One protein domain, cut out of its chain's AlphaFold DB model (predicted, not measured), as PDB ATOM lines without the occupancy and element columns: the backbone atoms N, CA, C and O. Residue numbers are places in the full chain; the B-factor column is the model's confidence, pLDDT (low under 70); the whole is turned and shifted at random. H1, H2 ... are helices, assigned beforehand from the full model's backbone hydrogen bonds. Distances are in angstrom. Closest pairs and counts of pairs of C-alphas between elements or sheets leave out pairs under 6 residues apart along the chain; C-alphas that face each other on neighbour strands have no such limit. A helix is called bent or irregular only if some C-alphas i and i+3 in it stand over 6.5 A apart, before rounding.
ATOM      1  N   ASN A   2     389.687 479.011 392.373       81.94
ATOM      2  CA  ASN A   2     390.505 478.051 393.128       81.94
ATOM      3  C   ASN A   2     391.963 478.564 393.217       81.94
ATOM      4  O   ASN A   2     392.470 479.129 392.248       81.94
ATOM      5  N   ARG A   3     392.634 478.382 394.365       83.56
ATOM      6  CA  ARG A   3     394.024 478.825 394.625       83.56
ATOM      7  C   ARG A   3     395.011 478.402 393.531       83.56
ATOM      8  O   ARG A   3     395.872 479.182 393.139       83.56
ATOM      9  N   TRP A   4     394.811 477.215 392.963       83.50
ATOM     10  CA  TRP A   4     395.615 476.693 391.858       83.50
ATOM     11  C   TRP A   4     395.430 477.458 390.544       83.50
ATOM     12  O   TRP A   4     396.379 477.585 389.779       83.50
ATOM     13  N   HIS A   5     394.244 478.023 390.295       87.75
ATOM     14  CA  HIS A   5     394.004 478.822 389.089       87.75
ATOM     15  C   HIS A   5     394.756 480.151 389.155       87.75
ATOM     16  O   HIS A   5     395.298 480.592 388.151       87.75
ATOM     17  N   VAL A   6     394.835 480.770 390.338       86.69
ATOM     18  CA  VAL A   6     395.602 482.012 390.531       86.69
ATOM     19  C   VAL A   6     397.078 481.776 390.235       86.69
ATOM     20  O   VAL A   6     397.689 482.544 389.495       86.69
ATOM     21  N   LEU A   7     397.636 480.693 390.779       86.00
ATOM     22  CA  LEU A   7     399.032 480.336 390.554       86.00
ATOM     23  C   LEU A   7     399.285 479.973 389.083       86.00
ATOM     24  O   LEU A   7     400.246 480.459 388.498       86.00
ATOM     25  N   GLY A   8     398.385 479.210 388.456       88.00
ATOM     26  CA  GLY A   8     398.454 478.893 387.027       88.00
ATOM     27  C   GLY A   8     398.443 480.140 386.139       88.00
ATOM     28  O   GLY A   8     399.303 480.280 385.275       88.00
ATOM     29  N   LEU A   9     397.538 481.089 386.396       90.44
ATOM     30  CA  LEU A   9     397.480 482.358 385.660       90.44
ATOM     31  C   LEU A   9     398.752 483.194 385.844       90.44
ATOM     32  O   LEU A   9     399.239 483.779 384.879       90.44
ATOM     33  N   GLN A  10     399.319 483.229 387.053       90.69
ATOM     34  CA  GLN A  10     400.594 483.908 387.292       90.69
ATOM     35  C   GLN A  10     401.744 483.250 386.531       90.69
ATOM     36  O   GLN A  10     402.532 483.956 385.913       90.69
ATOM     37  N   LEU A  11     401.827 481.919 386.521       89.44
ATOM     38  CA  LEU A  11     402.865 481.204 385.774       89.44
ATOM     39  C   LEU A  11     402.755 481.450 384.265       89.44
ATOM     40  O   LEU A  11     403.773 481.671 383.615       89.44
ATOM     41  N   VAL A  12     401.535 481.490 383.722       91.62
ATOM     42  CA  VAL A  12     401.297 481.844 382.313       91.62
ATOM     43  C   VAL A  12     401.713 483.291 382.031       91.62
ATOM     44  O   VAL A  12     402.400 483.555 381.048       91.62
ATOM     45  N   ALA A  13     401.370 484.236 382.910       90.62
ATOM     46  CA  ALA A  13     401.794 485.630 382.767       90.62
ATOM     47  C   ALA A  13     403.326 485.797 382.853       90.62
ATOM     48  O   ALA A  13     403.901 486.667 382.202       90.62
ATOM     49  N   LEU A  14     403.993 484.945 383.635       91.88
ATOM     50  CA  LEU A  14     405.443 484.939 383.834       91.88
ATOM     51  C   LEU A  14     406.194 484.010 382.863       91.88
ATOM     52  O   LEU A  14     407.401 483.816 383.020       91.88
ATOM     53  N   TRP A  15     405.543 483.475 381.825       91.19
ATOM     54  CA  TRP A  15     406.201 482.584 380.861       91.19
ATOM     55  C   TRP A  15     407.472 483.168 380.199       91.19
ATOM     56  O   TRP A  15     408.443 482.418 380.054       91.19
ATOM     57  N   PRO A  16     407.568 484.480 379.861       88.62
ATOM     58  CA  PRO A  16     408.783 485.020 379.248       88.62
ATOM     59  C   PRO A  16     409.956 484.995 380.232       88.62
ATOM     60  O   PRO A  16     411.102 484.742 379.852       88.62
ATOM     61  N   LEU A  17     409.660 485.206 381.520       89.38
ATOM     62  CA  LEU A  17     410.637 485.128 382.596       89.38
ATOM     63  C   LEU A  17     411.136 483.693 382.786       89.38
ATOM     64  O   LEU A  17     412.333 483.499 382.987       89.38
ATOM     65  N   ALA A  18     410.263 482.691 382.662       87.69
ATOM     66  CA  ALA A  18     410.663 481.285 382.707       87.69
ATOM     67  C   ALA A  18     411.646 480.937 381.571       87.69
ATOM     68  O   ALA A  18     412.660 480.280 381.809       87.69
ATOM     69  N   GLY A  19     411.408 481.445 380.356       89.44
ATOM     70  CA  GLY A  19     412.332 481.279 379.228       89.44
ATOM     71  C   GLY A  19     413.694 481.945 379.463       89.44
ATOM     72  O   GLY A  19     414.737 481.351 379.186       89.44
ATOM     73  N   TRP A  20     413.702 483.159 380.019       89.62
ATOM     74  CA  TRP A  20     414.935 483.837 380.429       89.62
ATOM     75  C   TRP A  20     415.689 483.060 381.516       89.62
ATOM     76  O   TRP A  20     416.902 482.876 381.421       89.62
ATOM     77  N   TYR A  21     414.969 482.558 382.518       87.69
ATOM     78  CA  TYR A  21     415.517 481.784 383.626       87.69
ATOM     79  C   TYR A  21     416.173 480.487 383.135       87.69
ATOM     80  O   TYR A  21     417.315 480.203 383.493       87.69
ATOM     81  N   ALA A  22     415.495 479.744 382.253       86.81
ATOM     82  CA  ALA A  22     416.016 478.516 381.653       86.81
ATOM     83  C   ALA A  22     417.282 478.767 380.824       86.81
ATOM     84  O   ALA A  22     418.271 478.050 380.971       86.81
ATOM     85  N   LYS A  23     417.300 479.831 380.006       87.88
ATOM     86  CA  LYS A  23     418.513 480.245 379.287       87.88
ATOM     87  C   LYS A  23     419.642 480.556 380.269       87.88
ATOM     88  O   LYS A  23     420.760 480.094 380.080       87.88
ATOM     89  N   ARG A  24     419.363 481.300 381.341       84.25
ATOM     90  CA  ARG A  24     420.394 481.688 382.311       84.25
ATOM     91  C   ARG A  24     420.953 480.492 383.083       84.25
ATOM     92  O   ARG A  24     422.155 480.460 383.319       84.25
ATOM     93  N   LEU A  25     420.121 479.503 383.403       81.31
ATOM     94  CA  LEU A  25     420.567 478.214 383.938       81.31
ATOM     95  C   LEU A  25     421.485 477.472 382.962       81.31
ATOM     96  O   LEU A  25     422.548 477.017 383.361       81.31
ATOM     97  N   TYR A  26     421.094 477.383 381.689       82.12
ATOM     98  CA  TYR A  26     421.854 476.660 380.668       82.12
ATOM     99  C   TYR A  26     423.243 477.265 380.421       82.12
ATOM    100  O   TYR A  26     424.231 476.547 380.319       82.12
ATOM    101  N   TRP A  27     423.329 478.595 380.353       75.25
ATOM    102  CA  TRP A  27     424.573 479.301 380.034       75.25
ATOM    103  C   TRP A  27     425.537 479.462 381.218       75.25
ATOM    104  O   TRP A  27     426.684 479.850 381.014       75.25
ATOM    105  N   THR A  28     425.107 479.177 382.449       67.12
ATOM    106  CA  THR A  28     425.909 479.446 383.649       67.12
ATOM    107  C   THR A  28     426.214 478.134 384.380       67.12
ATOM    108  O   THR A  28     425.464 477.703 385.252       67.12
ATOM    109  N   SER A  29     427.322 477.488 384.019       56.75
ATOM    110  CA  SER A  29     427.613 476.087 384.362       56.75
ATOM    111  C   SER A  29     428.073 475.805 385.801       56.75
ATOM    112  O   SER A  29     428.002 474.656 386.212       56.75
ATOM    113  N   SER A  30     428.529 476.794 386.583       57.09
ATOM    114  CA  SER A  30     429.194 476.531 387.883       57.09
ATOM    115  C   SER A  30     428.632 477.277 389.102       57.09
ATOM    116  O   SER A  30     429.061 477.039 390.230       57.09
ATOM    117  N   LEU A  31     427.691 478.211 388.914       50.69
ATOM    118  CA  LEU A  31     427.246 479.135 389.977       50.69
ATOM    119  C   LEU A  31     425.727 479.190 390.177       50.69
ATOM    120  O   LEU A  31     425.254 479.882 391.076       50.69
ATOM    121  N   VAL A  32     424.952 478.459 389.373       56.94
ATOM    122  CA  VAL A  32     423.481 478.419 389.490       56.94
ATOM    123  C   VAL A  32     422.996 477.163 390.219       56.94
ATOM    124  O   VAL A  32     421.803 476.967 390.385       56.94
ATOM    125  N   GLU A  33     423.907 476.350 390.752       64.88
ATOM    126  CA  GLU A  33     423.602 475.082 391.435       64.88
ATOM    127  C   GLU A  33     422.617 475.236 392.611       64.88
ATOM    128  O   GLU A  33     421.840 474.331 392.902       64.88
ATOM    129  N   LEU A  34     422.597 476.402 393.267       70.69
ATOM    130  CA  LEU A  34     421.775 476.650 394.457       70.69
ATOM    131  C   LEU A  34     420.355 477.141 394.145       70.69
ATOM    132  O   LEU A  34     419.455 476.986 394.970       70.69
ATOM    133  N   ALA A  35     420.135 477.727 392.967       76.12
ATOM    134  CA  ALA A  35     418.832 478.270 392.589       76.12
ATOM    135  C   ALA A  35     417.761 477.168 392.413       76.12
ATOM    136  O   ALA A  35     416.686 477.297 393.001       76.12
ATOM    137  N   PRO A  36     418.030 476.036 391.723       78.00
ATOM    138  CA  PRO A  36     417.116 474.894 391.683       78.00
ATOM    139  C   PRO A  36     416.798 474.324 393.068       78.00
ATOM    140  O   PRO A  36     415.663 473.917 393.306       78.00
ATOM    141  N   ILE A  37     417.764 474.335 393.994       78.69
ATOM    142  CA  ILE A  37     417.550 473.883 395.376       78.69
ATOM    143  C   ILE A  37     416.539 474.796 396.076       78.69
ATOM    144  O   ILE A  37     415.580 474.303 396.667       78.69
ATOM    145  N   ALA A  38     416.693 476.119 395.959       79.44
ATOM    146  CA  ALA A  38     415.734 477.076 396.510       79.44
ATOM    147  C   ALA A  38     414.321 476.883 395.923       79.44
ATOM    148  O   ALA A  38     413.342 476.887 396.671       79.44
ATOM    149  N   VAL A  39     414.208 476.636 394.611       78.12
ATOM    150  CA  VAL A  39     412.925 476.296 393.963       78.12
ATOM    151  C   VAL A  39     412.340 475.003 394.534       78.12
ATOM    152  O   VAL A  39     411.167 474.978 394.905       78.12
ATOM    153  N   GLY A  40     413.140 473.939 394.640       80.06
ATOM    154  CA  GLY A  40     412.699 472.652 395.180       80.06
ATOM    155  C   GLY A  40     412.179 472.768 396.612       80.06
ATOM    156  O   GLY A  40     411.121 472.229 396.932       80.06
ATOM    157  N   LEU A  41     412.864 473.544 397.454       80.19
ATOM    158  CA  LEU A  41     412.437 473.821 398.825       80.19
ATOM    159  C   LEU A  41     411.123 474.606 398.870       80.19
ATOM    160  O   LEU A  41     410.226 474.247 399.631       80.19
ATOM    161  N   LEU A  42     410.966 475.634 398.032       79.31
ATOM    162  CA  LEU A  42     409.708 476.379 397.931       79.31
ATOM    163  C   LEU A  42     408.535 475.469 397.560       79.31
ATOM    164  O   LEU A  42     407.482 475.550 398.190       79.31
ATOM    165  N   VAL A  43     408.721 474.588 396.573       80.50
ATOM    166  CA  VAL A  43     407.694 473.629 396.144       80.50
ATOM    167  C   VAL A  43     407.362 472.646 397.268       80.50
ATOM    168  O   VAL A  43     406.187 472.433 397.565       80.50
ATOM    169  N   LEU A  44     408.381 472.101 397.939       83.81
ATOM    170  CA  LEU A  44     408.217 471.176 399.059       83.81
ATOM    171  C   LEU A  44     407.397 471.804 400.198       83.81
ATOM    172  O   LEU A  44     406.418 471.217 400.655       83.81
ATOM    173  N   PHE A  45     407.760 473.013 400.638       80.50
ATOM    174  CA  PHE A  45     407.072 473.683 401.744       80.50
ATOM    175  C   PHE A  45     405.678 474.190 401.366       80.50
ATOM    176  O   PHE A  45     404.784 474.166 402.213       80.50
ATOM    177  N   ALA A  46     405.468 474.598 400.111       77.50
ATOM    178  CA  ALA A  46     404.142 474.945 399.602       77.50
ATOM    179  C   ALA A  46     403.197 473.732 399.560       77.50
ATOM    180  O   ALA A  46     402.002 473.889 399.791       77.50
ATOM    181  N   GLY A  47     403.719 472.532 399.283       76.12
ATOM    182  CA  GLY A  47     402.940 471.290 399.299       76.12
ATOM    183  C   GLY A  47     402.684 470.735 400.705       76.12
ATOM    184  O   GLY A  47     401.621 470.176 400.958       76.12
ATOM    185  N   ALA A  48     403.638 470.902 401.626       75.69
ATOM    186  CA  ALA A  48     403.568 470.339 402.977       75.69
ATOM    187  C   ALA A  48     402.731 471.170 403.968       75.69
ATOM    188  O   ALA A  48     402.268 470.642 404.980       75.69
ATOM    189  N   ARG A  49     402.548 472.474 403.720       68.69
ATOM    190  CA  ARG A  49     401.739 473.361 404.570       68.69
ATOM    191  C   ARG A  49     400.356 473.534 403.948       68.69
ATOM    192  O   ARG A  49     400.220 474.002 402.827       68.69
ATOM    193  N   GLY A  50     399.332 473.118 404.688       57.78
ATOM    194  CA  GLY A  50     397.921 473.245 404.312       57.78
ATOM    195  C   GLY A  50     397.146 474.188 405.229       57.78
ATOM    196  O   GLY A  50     395.939 474.016 405.382       57.78
ATOM    197  N   GLU A  51     397.822 475.128 405.893       57.03
ATOM    198  CA  GLU A  51     397.189 475.989 406.894       57.03
ATOM    199  C   GLU A  51     396.306 477.069 406.250       57.03
ATOM    200  O   GLU A  51     396.574 477.563 405.153       57.03
ATOM    201  N   GLY A  52     395.197 477.371 406.934       56.19
ATOM    202  CA  GLY A  52     394.022 478.071 406.416       56.19
ATOM    203  C   GLY A  52     394.330 479.333 405.612       56.19
ATOM    204  O   GLY A  52     394.868 480.320 406.118       56.19
ATOM    205  N   ALA A  53     393.925 479.314 404.342       58.81
ATOM    206  CA  ALA A  53     394.025 480.464 403.460       58.81
ATOM    207  C   ALA A  53     393.193 481.632 404.012       58.81
ATOM    208  O   ALA A  53     392.008 481.487 404.320       58.81
ATOM    209  N   ARG A  54     393.796 482.826 404.072       64.75
ATOM    210  CA  ARG A  54     393.027 484.064 404.267       64.75
ATOM    211  C   ARG A  54     391.994 484.209 403.140       64.75
ATOM    212  O   ARG A  54     392.241 483.741 402.025       64.75
ATOM    213  N   PRO A  55     390.878 484.927 403.368       65.62
ATOM    214  CA  PRO A  55     389.935 485.233 402.300       65.62
ATOM    215  C   PRO A  55     390.659 485.904 401.118       65.62
ATOM    216  O   PRO A  55     391.354 486.915 401.288       65.62
ATOM    217  N   LEU A  56     390.482 485.320 399.923       68.69
ATOM    218  CA  LEU A  56     391.216 485.638 398.687       68.69
ATOM    219  C   LEU A  56     391.429 487.145 398.426       68.69
ATOM    220  O   LEU A  56     392.554 487.524 398.101       68.69
ATOM    221  N   PRO A  57     390.427 488.037 398.585       71.19
ATOM    222  CA  PRO A  57     390.581 489.440 398.192       71.19
ATOM    223  C   PRO A  57     391.658 490.190 398.979       71.19
ATOM    224  O   PRO A  57     392.360 491.035 398.429       71.19
ATOM    225  N   ARG A  58     391.812 489.898 400.277       76.12
ATOM    226  CA  ARG A  58     392.850 490.531 401.111       76.12
ATOM    227  C   ARG A  58     394.206 489.862 400.913       76.12
ATOM    228  O   ARG A  58     395.224 490.546 400.939       76.12
ATOM    229  N   ALA A  59     394.206 488.550 400.682       80.06
ATOM    230  CA  ALA A  59     395.407 487.754 400.454       80.06
ATOM    231  C   ALA A  59     396.160 488.167 399.172       80.06
ATOM    232  O   ALA A  59     397.385 488.116 399.141       80.06
ATOM    233  N   LEU A  60     395.436 488.628 398.146       84.88
ATOM    234  CA  LEU A  60     395.992 488.925 396.821       84.88
ATOM    235  C   LEU A  60     396.456 490.376 396.617       84.88
ATOM    236  O   LEU A  60     397.022 490.677 395.570       84.88
ATOM    237  N   ARG A  61     396.284 491.274 397.600       89.56
ATOM    238  CA  ARG A  61     396.703 492.685 397.462       89.56
ATOM    239  C   ARG A  61     398.204 492.830 397.232       89.56
ATOM    240  O   ARG A  61     398.618 493.539 396.322       89.56
ATOM    241  N   LEU A  62     399.008 492.152 398.048       91.88
ATOM    242  CA  LEU A  62     400.463 492.244 397.965       91.88
ATOM    243  C   LEU A  62     401.034 491.511 396.736       91.88
ATOM    244  O   LEU A  62     401.818 492.135 396.021       91.88
ATOM    245  N   PRO A  63     400.603 490.273 396.406       91.00
ATOM    246  CA  PRO A  63     400.968 489.662 395.130       91.00
ATOM    247  C   PRO A  63     400.579 490.521 393.925       91.00
ATOM    248  O   PRO A  63     401.382 490.706 393.016       91.00
ATOM    249  N   GLY A  64     399.372 491.099 393.933       91.81
ATOM    250  CA  GLY A  64     398.905 491.999 392.880       91.81
ATOM    251  C   GLY A  64     399.785 493.240 392.731       91.81
ATOM    252  O   GLY A  64     400.130 493.604 391.611       91.81
ATOM    253  N   ALA A  65     400.214 493.844 393.843       94.31
ATOM    254  CA  ALA A  65     401.132 494.982 393.828       94.31
ATOM    255  C   ALA A  65     402.499 494.623 393.218       94.31
ATOM    256  O   ALA A  65     403.002 495.366 392.378       94.31
ATOM    257  N   PHE A  66     403.074 493.469 393.572       95.38
ATOM    258  CA  PHE A  66     404.331 493.005 392.973       95.38
ATOM    259  C   PHE A  66     404.190 492.675 391.485       95.38
ATOM    260  O   PHE A  66     405.077 493.011 390.704       95.38
ATOM    261  N   MET A  67     403.072 492.073 391.074       94.06
ATOM    262  CA  MET A  67     402.799 491.802 389.660       94.06
ATOM    263  C   MET A  67     402.601 493.092 388.853       94.06
ATOM    264  O   MET A  67     403.086 493.184 387.728       94.06
ATOM    265  N   ALA A  68     401.948 494.106 389.428       94.19
ATOM    266  CA  ALA A  68     401.831 495.427 388.813       94.19
ATOM    267  C   ALA A  68     403.201 496.112 388.696       94.19
ATOM    268  O   ALA A  68     403.530 496.649 387.641       94.19
ATOM    269  N   LEU A  69     404.031 496.035 389.740       95.25
ATOM    270  CA  LEU A  69     405.393 496.567 389.715       95.25
ATOM    271  C   LEU A  69     406.261 495.852 388.674       95.25
ATOM    272  O   LEU A  69     406.975 496.512 387.927       95.25
ATOM    273  N   TYR A  70     406.148 494.525 388.562       94.69
ATOM    274  CA  TYR A  70     406.782 493.755 387.495       94.69
ATOM    275  C   TYR A  70     406.345 494.264 386.116       94.69
ATOM    276  O   TYR A  70     407.208 494.620 385.317       94.69
ATOM    277  N   ALA A  71     405.039 494.376 385.864       93.56
ATOM    278  CA  ALA A  71     404.512 494.838 384.581       93.56
ATOM    279  C   ALA A  71     404.998 496.252 384.222       93.56
ATOM    280  O   ALA A  71     405.441 496.475 383.101       93.56
ATOM    281  N   LEU A  72     404.984 497.184 385.181       95.00
ATOM    282  CA  LEU A  72     405.477 498.551 384.986       95.00
ATOM    283  C   LEU A  72     406.992 498.587 384.752       95.00
ATOM    284  O   LEU A  72     407.466 499.293 383.865       95.00
ATOM    285  N   SER A  73     407.757 497.809 385.518       94.12
ATOM    286  CA  SER A  73     409.215 497.734 385.376       94.12
ATOM    287  C   SER A  73     409.638 497.100 384.049       94.12
ATOM    288  O   SER A  73     410.619 497.532 383.454       94.12
ATOM    289  N   ALA A  74     408.872 496.132 383.537       92.44
ATOM    290  CA  ALA A  74     409.138 495.458 382.267       92.44
ATOM    291  C   ALA A  74     409.021 496.380 381.044       92.44
ATOM    292  O   ALA A  74     409.519 496.025 379.980       92.44
ATOM    293  N   LEU A  75     408.413 497.562 381.195       93.06
ATOM    294  CA  LEU A  75     408.353 498.574 380.138       93.06
ATOM    295  C   LEU A  75     409.696 499.285 379.917       93.06
ATOM    296  O   LEU A  75     409.938 499.780 378.821       93.06
ATOM    297  N   TRP A  76     410.558 499.345 380.938       94.44
ATOM    298  CA  TRP A  76     411.762 500.189 380.924       94.44
ATOM    299  C   TRP A  76     413.049 499.455 381.294       94.44
ATOM    300  O   TRP A  76     414.134 499.898 380.928       94.44
ATOM    301  N   LEU A  77     412.955 498.352 382.038       92.81
ATOM    302  CA  LEU A  77     414.105 497.631 382.564       92.81
ATOM    303  C   LEU A  77     414.317 496.290 381.848       92.81
ATOM    304  O   LEU A  77     413.354 495.626 381.458       92.81
ATOM    305  N   PRO A  78     415.578 495.828 381.734       91.00
ATOM    306  CA  PRO A  78     415.867 494.496 381.225       91.00
ATOM    307  C   PRO A  78     415.302 493.418 382.156       91.00
ATOM    308  O   PRO A  78     415.224 493.604 383.373       91.00
ATOM    309  N   THR A  79     415.005 492.236 381.609       88.00
ATOM    310  CA  THR A  79     414.385 491.114 382.344       88.00
ATOM    311  C   THR A  79     415.110 490.754 383.643       88.00
ATOM    312  O   THR A  79     414.473 490.403 384.630       88.00
ATOM    313  N   GLY A  80     416.441 490.879 383.687       86.44
ATOM    314  CA  GLY A  80     417.215 490.591 384.897       86.44
ATOM    315  C   GLY A  80     416.905 491.516 386.077       86.44
ATOM    316  O   GLY A  80     416.935 491.058 387.215       86.44
ATOM    317  N   ALA A  81     416.575 492.781 385.811       89.50
ATOM    318  CA  ALA A  81     416.228 493.760 386.837       89.50
ATOM    319  C   ALA A  81     414.744 493.693 387.239       89.50
ATOM    320  O   ALA A  81     414.387 494.116 388.335       89.50
ATOM    321  N   THR A  82     413.883 493.124 386.390       93.00
ATOM    322  CA  THR A  82     412.446 492.959 386.676       93.00
ATOM    323  C   THR A  82     412.113 491.617 387.328       93.00
ATOM    324  O   THR A  82     411.125 491.510 388.059       93.00
ATOM    325  N   ALA A  83     412.966 490.605 387.133       92.38
ATOM    326  CA  ALA A  83     412.827 489.265 387.701       92.38
ATOM    327  C   ALA A  83     412.587 489.232 389.229       92.38
ATOM    328  O   ALA A  83     411.735 488.448 389.656       92.38
ATOM    329  N   PRO A  84     413.238 490.075 390.065       94.06
ATOM    330  CA  PRO A  84     412.941 490.143 391.495       94.06
ATOM    331  C   PRO A  84     411.473 490.441 391.796       94.06
ATOM    332  O   PRO A  84     410.882 489.764 392.631       94.06
ATOM    333  N   PHE A  85     410.846 491.387 391.094       95.06
ATOM    334  CA  PHE A  85     409.448 491.749 391.346       95.06
ATOM    335  C   PHE A  85     408.488 490.609 391.007       95.06
ATOM    336  O   PHE A  85     407.583 490.315 391.784       95.06
ATOM    337  N   ALA A  86     408.724 489.913 389.893       93.62
ATOM    338  CA  ALA A  86     407.941 488.741 389.513       93.62
ATOM    339  C   ALA A  86     408.065 487.603 390.536       93.62
ATOM    340  O   ALA A  86     407.067 487.009 390.942       93.62
ATOM    341  N   VAL A  87     409.288 487.325 390.988       93.12
ATOM    342  CA  VAL A  87     409.558 486.281 391.980       93.12
ATOM    343  C   VAL A  87     408.963 486.630 393.343       93.12
ATOM    344  O   VAL A  87     408.376 485.762 393.981       93.12
ATOM    345  N   LEU A  88     409.032 487.893 393.771       94.75
ATOM    346  CA  LEU A  88     408.354 488.370 394.981       94.75
ATOM    347  C   LEU A  88     406.828 488.260 394.859       94.75
ATOM    348  O   LEU A  88     406.157 487.875 395.819       94.75
ATOM    349  N   GLY A  89     406.273 488.526 393.673       93.62
ATOM    350  CA  GLY A  89     404.864 488.290 393.359       93.62
ATOM    351  C   GLY A  89     404.476 486.821 393.519       93.62
ATOM    352  O   GLY A  89     403.538 486.508 394.248       93.62
ATOM    353  N   LEU A  90     405.245 485.907 392.927       92.44
ATOM    354  CA  LEU A  90     404.993 484.469 393.034       92.44
ATOM    355  C   LEU A  90     405.167 483.958 394.474       92.44
ATOM    356  O   LEU A  90     404.298 483.259 394.995       92.44
ATOM    357  N   ALA A  91     406.251 484.342 395.148       92.44
ATOM    358  CA  ALA A  91     406.549 483.954 396.525       92.44
ATOM    359  C   ALA A  91     405.479 484.464 397.503       92.44
ATOM    360  O   ALA A  91     405.026 483.725 398.378       92.44
ATOM    361  N   SER A  92     405.008 485.702 397.329       92.06
ATOM    362  CA  SER A  92     403.910 486.240 398.137       92.06
ATOM    363  C   SER A  92     402.581 485.531 397.863       92.06
ATOM    364  O   SER A  92     401.833 485.305 398.812       92.06
ATOM    365  N   THR A  93     402.301 485.094 396.626       90.81
ATOM    366  CA  THR A  93     401.145 484.226 396.324       90.81
ATOM    367  C   THR A  93     401.257 482.884 397.038       90.81
ATOM    368  O   THR A  93     400.298 482.450 397.676       90.81
ATOM    369  N   VAL A  94     402.425 482.238 396.973       89.50
ATOM    370  CA  VAL A  94     402.684 480.963 397.658       89.50
ATOM    371  C   VAL A  94     402.480 481.112 399.165       89.50
ATOM    372  O   VAL A  94     401.755 480.334 399.786       89.50
ATOM    373  N   CYS A  95     403.048 482.165 399.751       88.94
ATOM    374  CA  CYS A  95     402.872 482.480 401.161       88.94
ATOM    375  C   CYS A  95     401.396 482.730 401.514       88.94
ATOM    376  O   CYS A  95     400.891 482.163 402.480       88.94
ATOM    377  N   ALA A  96     400.678 483.528 400.725       88.25
ATOM    378  CA  ALA A  96     399.306 483.914 401.029       88.25
ATOM    379  C   ALA A  96     398.281 482.777 400.852       88.25
ATOM    380  O   ALA A  96     397.249 482.799 401.525       88.25
ATOM    381  N   LEU A  97     398.539 481.819 399.950       85.50
ATOM    382  CA  LEU A  97     397.583 480.769 399.568       85.50
ATOM    383  C   LEU A  97     397.897 479.368 400.122       85.50
ATOM    384  O   LEU A  97     396.981 478.542 400.170       85.50
ATOM    385  N   PHE A  98     399.150 479.090 400.498       83.94
ATOM    386  CA  PHE A  98     399.588 477.745 400.903       83.94
ATOM    387  C   PHE A  98     400.281 477.715 402.270       83.94
ATOM    388  O   PHE A  98     399.979 476.852 403.085       83.94
ATOM    389  N   VAL A  99     401.189 478.654 402.554       83.81
ATOM    390  CA  VAL A  99     402.067 478.536 403.738       83.81
ATOM    391  C   VAL A  99     401.570 479.322 404.954       83.81
ATOM    392  O   VAL A  99     401.694 478.844 406.077       83.81
ATOM    393  N   GLY A 100     401.029 480.522 404.746       84.06
ATOM    394  CA  GLY A 100     400.675 481.471 405.800       84.06
ATOM    395  C   GLY A 100     401.682 482.620 405.955       84.06
ATOM    396  O   GLY A 100     402.871 482.498 405.657       84.06
ATOM    397  N   TRP A 101     401.190 483.765 406.443       86.44
ATOM    398  CA  TRP A 101     401.941 485.030 406.527       86.44
ATOM    399  C   TRP A 101     403.030 485.060 407.605       86.44
ATOM    400  O   TRP A 101     403.888 485.939 407.563       86.44
ATOM    401  N   SER A 102     403.016 484.129 408.560       86.50
ATOM    402  CA  SER A 102     404.073 483.986 409.572       86.50
ATOM    403  C   SER A 102     405.422 483.608 408.956       86.50
ATOM    404  O   SER A 102     406.452 484.006 409.486       86.50
ATOM    405  N   ALA A 103     405.405 482.915 407.816       88.31
ATOM    406  CA  ALA A 103     406.578 482.469 407.069       88.31
ATOM    407  C   ALA A 103     406.944 483.392 405.888       88.31
ATOM    408  O   ALA A 103     407.761 483.026 405.041       88.31
ATOM    409  N   PHE A 104     406.320 484.570 405.795       91.75
ATOM    410  CA  PHE A 104     406.435 485.476 404.651       91.75
ATOM    411  C   PHE A 104     407.890 485.822 404.323       91.75
ATOM    412  O   PHE A 104     408.313 485.657 403.182       91.75
ATOM    413  N   VAL A 105     408.682 486.220 405.321       95.12
ATOM    414  CA  VAL A 105     410.092 486.593 405.122       95.12
ATOM    415  C   VAL A 105     410.910 485.418 404.587       95.12
ATOM    416  O   VAL A 105     411.688 485.602 403.654       95.12
ATOM    417  N   ALA A 106     410.715 484.211 405.126       94.12
ATOM    418  CA  ALA A 106     411.461 483.033 404.694       94.12
ATOM    419  C   ALA A 106     411.112 482.634 403.250       94.12
ATOM    420  O   ALA A 106     412.005 482.348 402.456       94.12
ATOM    421  N   ILE A 107     409.825 482.681 402.882       93.31
ATOM    422  CA  ILE A 107     409.364 482.378 401.518       93.31
ATOM    423  C   ILE A 107     409.856 483.426 400.514       93.31
ATOM    424  O   ILE A 107     410.320 483.061 399.435       93.31
ATOM    425  N   LEU A 108     409.809 484.718 400.856       95.00
ATOM    426  CA  LEU A 108     410.365 485.773 399.999       95.00
ATOM    427  C   LEU A 108     411.877 485.624 399.839       95.00
ATOM    428  O   LEU A 108     412.383 485.747 398.727       95.00
ATOM    429  N   GLY A 109     412.581 485.342 400.937       95.31
ATOM    430  CA  GLY A 109     414.021 485.116 400.945       95.31
ATOM    431  C   GLY A 109     414.426 483.957 400.038       95.31
ATOM    432  O   GLY A 109     415.267 484.137 399.161       95.31
ATOM    433  N   LEU A 110     413.775 482.796 400.172       94.25
ATOM    434  CA  LEU A 110     413.991 481.659 399.270       94.25
ATOM    435  C   LEU A 110     413.611 481.980 397.823       94.25
ATOM    436  O   LEU A 110     414.325 481.570 396.914       94.25
ATOM    437  N   GLY A 111     412.531 482.735 397.603       93.69
ATOM    438  CA  GLY A 111     412.153 483.222 396.277       93.69
ATOM    439  C   GLY A 111     413.293 484.003 395.635       93.69
ATOM    440  O   GLY A 111     413.766 483.644 394.563       93.69
ATOM    441  N   LEU A 112     413.798 485.031 396.314       93.62
ATOM    442  CA  LEU A 112     414.908 485.838 395.811       93.62
ATOM    443  C   LEU A 112     416.187 485.015 395.593       93.62
ATOM    444  O   LEU A 112     416.863 485.218 394.588       93.62
ATOM    445  N   LEU A 113     416.490 484.055 396.474       92.31
ATOM    446  CA  LEU A 113     417.625 483.136 396.310       92.31
ATOM    447  C   LEU A 113     417.434 482.109 395.186       92.31
ATOM    448  O   LEU A 113     418.406 481.505 394.735       92.31
ATOM    449  N   ALA A 114     416.204 481.899 394.724       90.19
ATOM    450  CA  ALA A 114     415.943 481.092 393.542       90.19
ATOM    451  C   ALA A 114     416.345 481.822 392.257       90.19
ATOM    452  O   ALA A 114     416.494 481.181 391.227       90.19
ATOM    453  N   LEU A 115     416.555 483.143 392.272       89.69
ATOM    454  CA  LEU A 115     417.019 483.845 391.079       89.69
ATOM    455  C   LEU A 115     418.471 483.471 390.743       89.69
ATOM    456  O   LEU A 115     419.326 483.459 391.630       89.69
ATOM    457  N   PRO A 116     418.813 483.288 389.453       87.25
ATOM    458  CA  PRO A 116     420.182 483.075 388.985       87.25
ATOM    459  C   PRO A 116     420.971 484.400 388.988       87.25
ATOM    460  O   PRO A 116     421.514 484.836 387.972       87.25
TER     461      PRO A 116
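This is residues 2 to 116 of the 272 residues of the protein "Transmembrane exosortase (Exosortase_EpsH)" of Planctomycetes bacterium Poly30 (UniProt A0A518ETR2). One long helix, H6, runs through the middle, with H1, H5 and H7 packed round it nearly lengthwise and running opposite ways to it. H3 lies beside H7 and reaches the last part of H6, so that H3, H6 and H7 form a bundle of three helices; H2 slants away at the end where H6 begins, and the very short H4 sits near the end where H6 stops. The printed part has 115 residues with seven named helices, H1 to H7 in chain order, and no named strand; the class is all helix. It is compact, with a radius of gyration of the C-alphas of 13.9 A and spans of 41 by 31 by 22 A.

H1, residues 3 to 13, touches the hub H6, residues 79 to 99, which touches the six other helices; the closest C-alphas are those of Arg 3 and Leu 97, 6.4 A apart, at a shallow tilt of 7 degrees, opposite ways. H2, residues 15 to 27, only just touches H6, with 3 pairs of C-alphas within 8 A, the closest those of Leu 17 and Ala 83 at 6.9 A, at a steep tilt of 67 degrees. H3, residues 34 to 48, touches H6 with residues 45 to 47 alone, closest at the C-alphas of Ala 46 and Phe 98, 5.5 A. H4, residues 56 to 59, only just touches H6, with 3 pairs within 8 A, the closest C-alphas being those of Ala 59 and Ala 96, 5.5 A. H5, residues 61 to 73, forms a helical hairpin with H6, at a shallow tilt of 12 degrees; the C-alphas of Pro 63 and Gly 89 are closest, 4.5 A. H7, residues 101 to 113, forms another with H6, at 30 degrees, closest at the C-alphas of Ala 91 and Leu 108, 5.5 A. H3 touches H7 at a shallow tilt of 25 degrees, opposite ways, closest at the C-alphas of Ala 38 and Leu 110, 5.6 A. H1 and H5 are near each other; H5 and H7 are apart. Every O i to N i+4 pair is within hydrogen-bond range in H1, H2, H3 and H5, but 14 of 17 in H6 and 7 of 9 in H7; H4 is too short for such a pair.

H1 begins at C-alpha 3 (394.024, 478.825, 394.625). H2 is 18.7 A long, H3 21.1 A and H5 18.1 A. H6, 27.7 A, is only just irregular: C-alphas 81 and 84 are 6.8 A apart. H7, 18.8 A, is irregular, with C-alphas 102 and 105 7.9 A apart, and ends at C-alpha 113 (417.625, 483.136, 396.310).

The farthest C-alphas, those of Ser 29 and Pro 55, are 42.7 A apart. The printed part has no cut and no long link. The pLDDT is under 70 at residues 28 to 33 and 49 to 56.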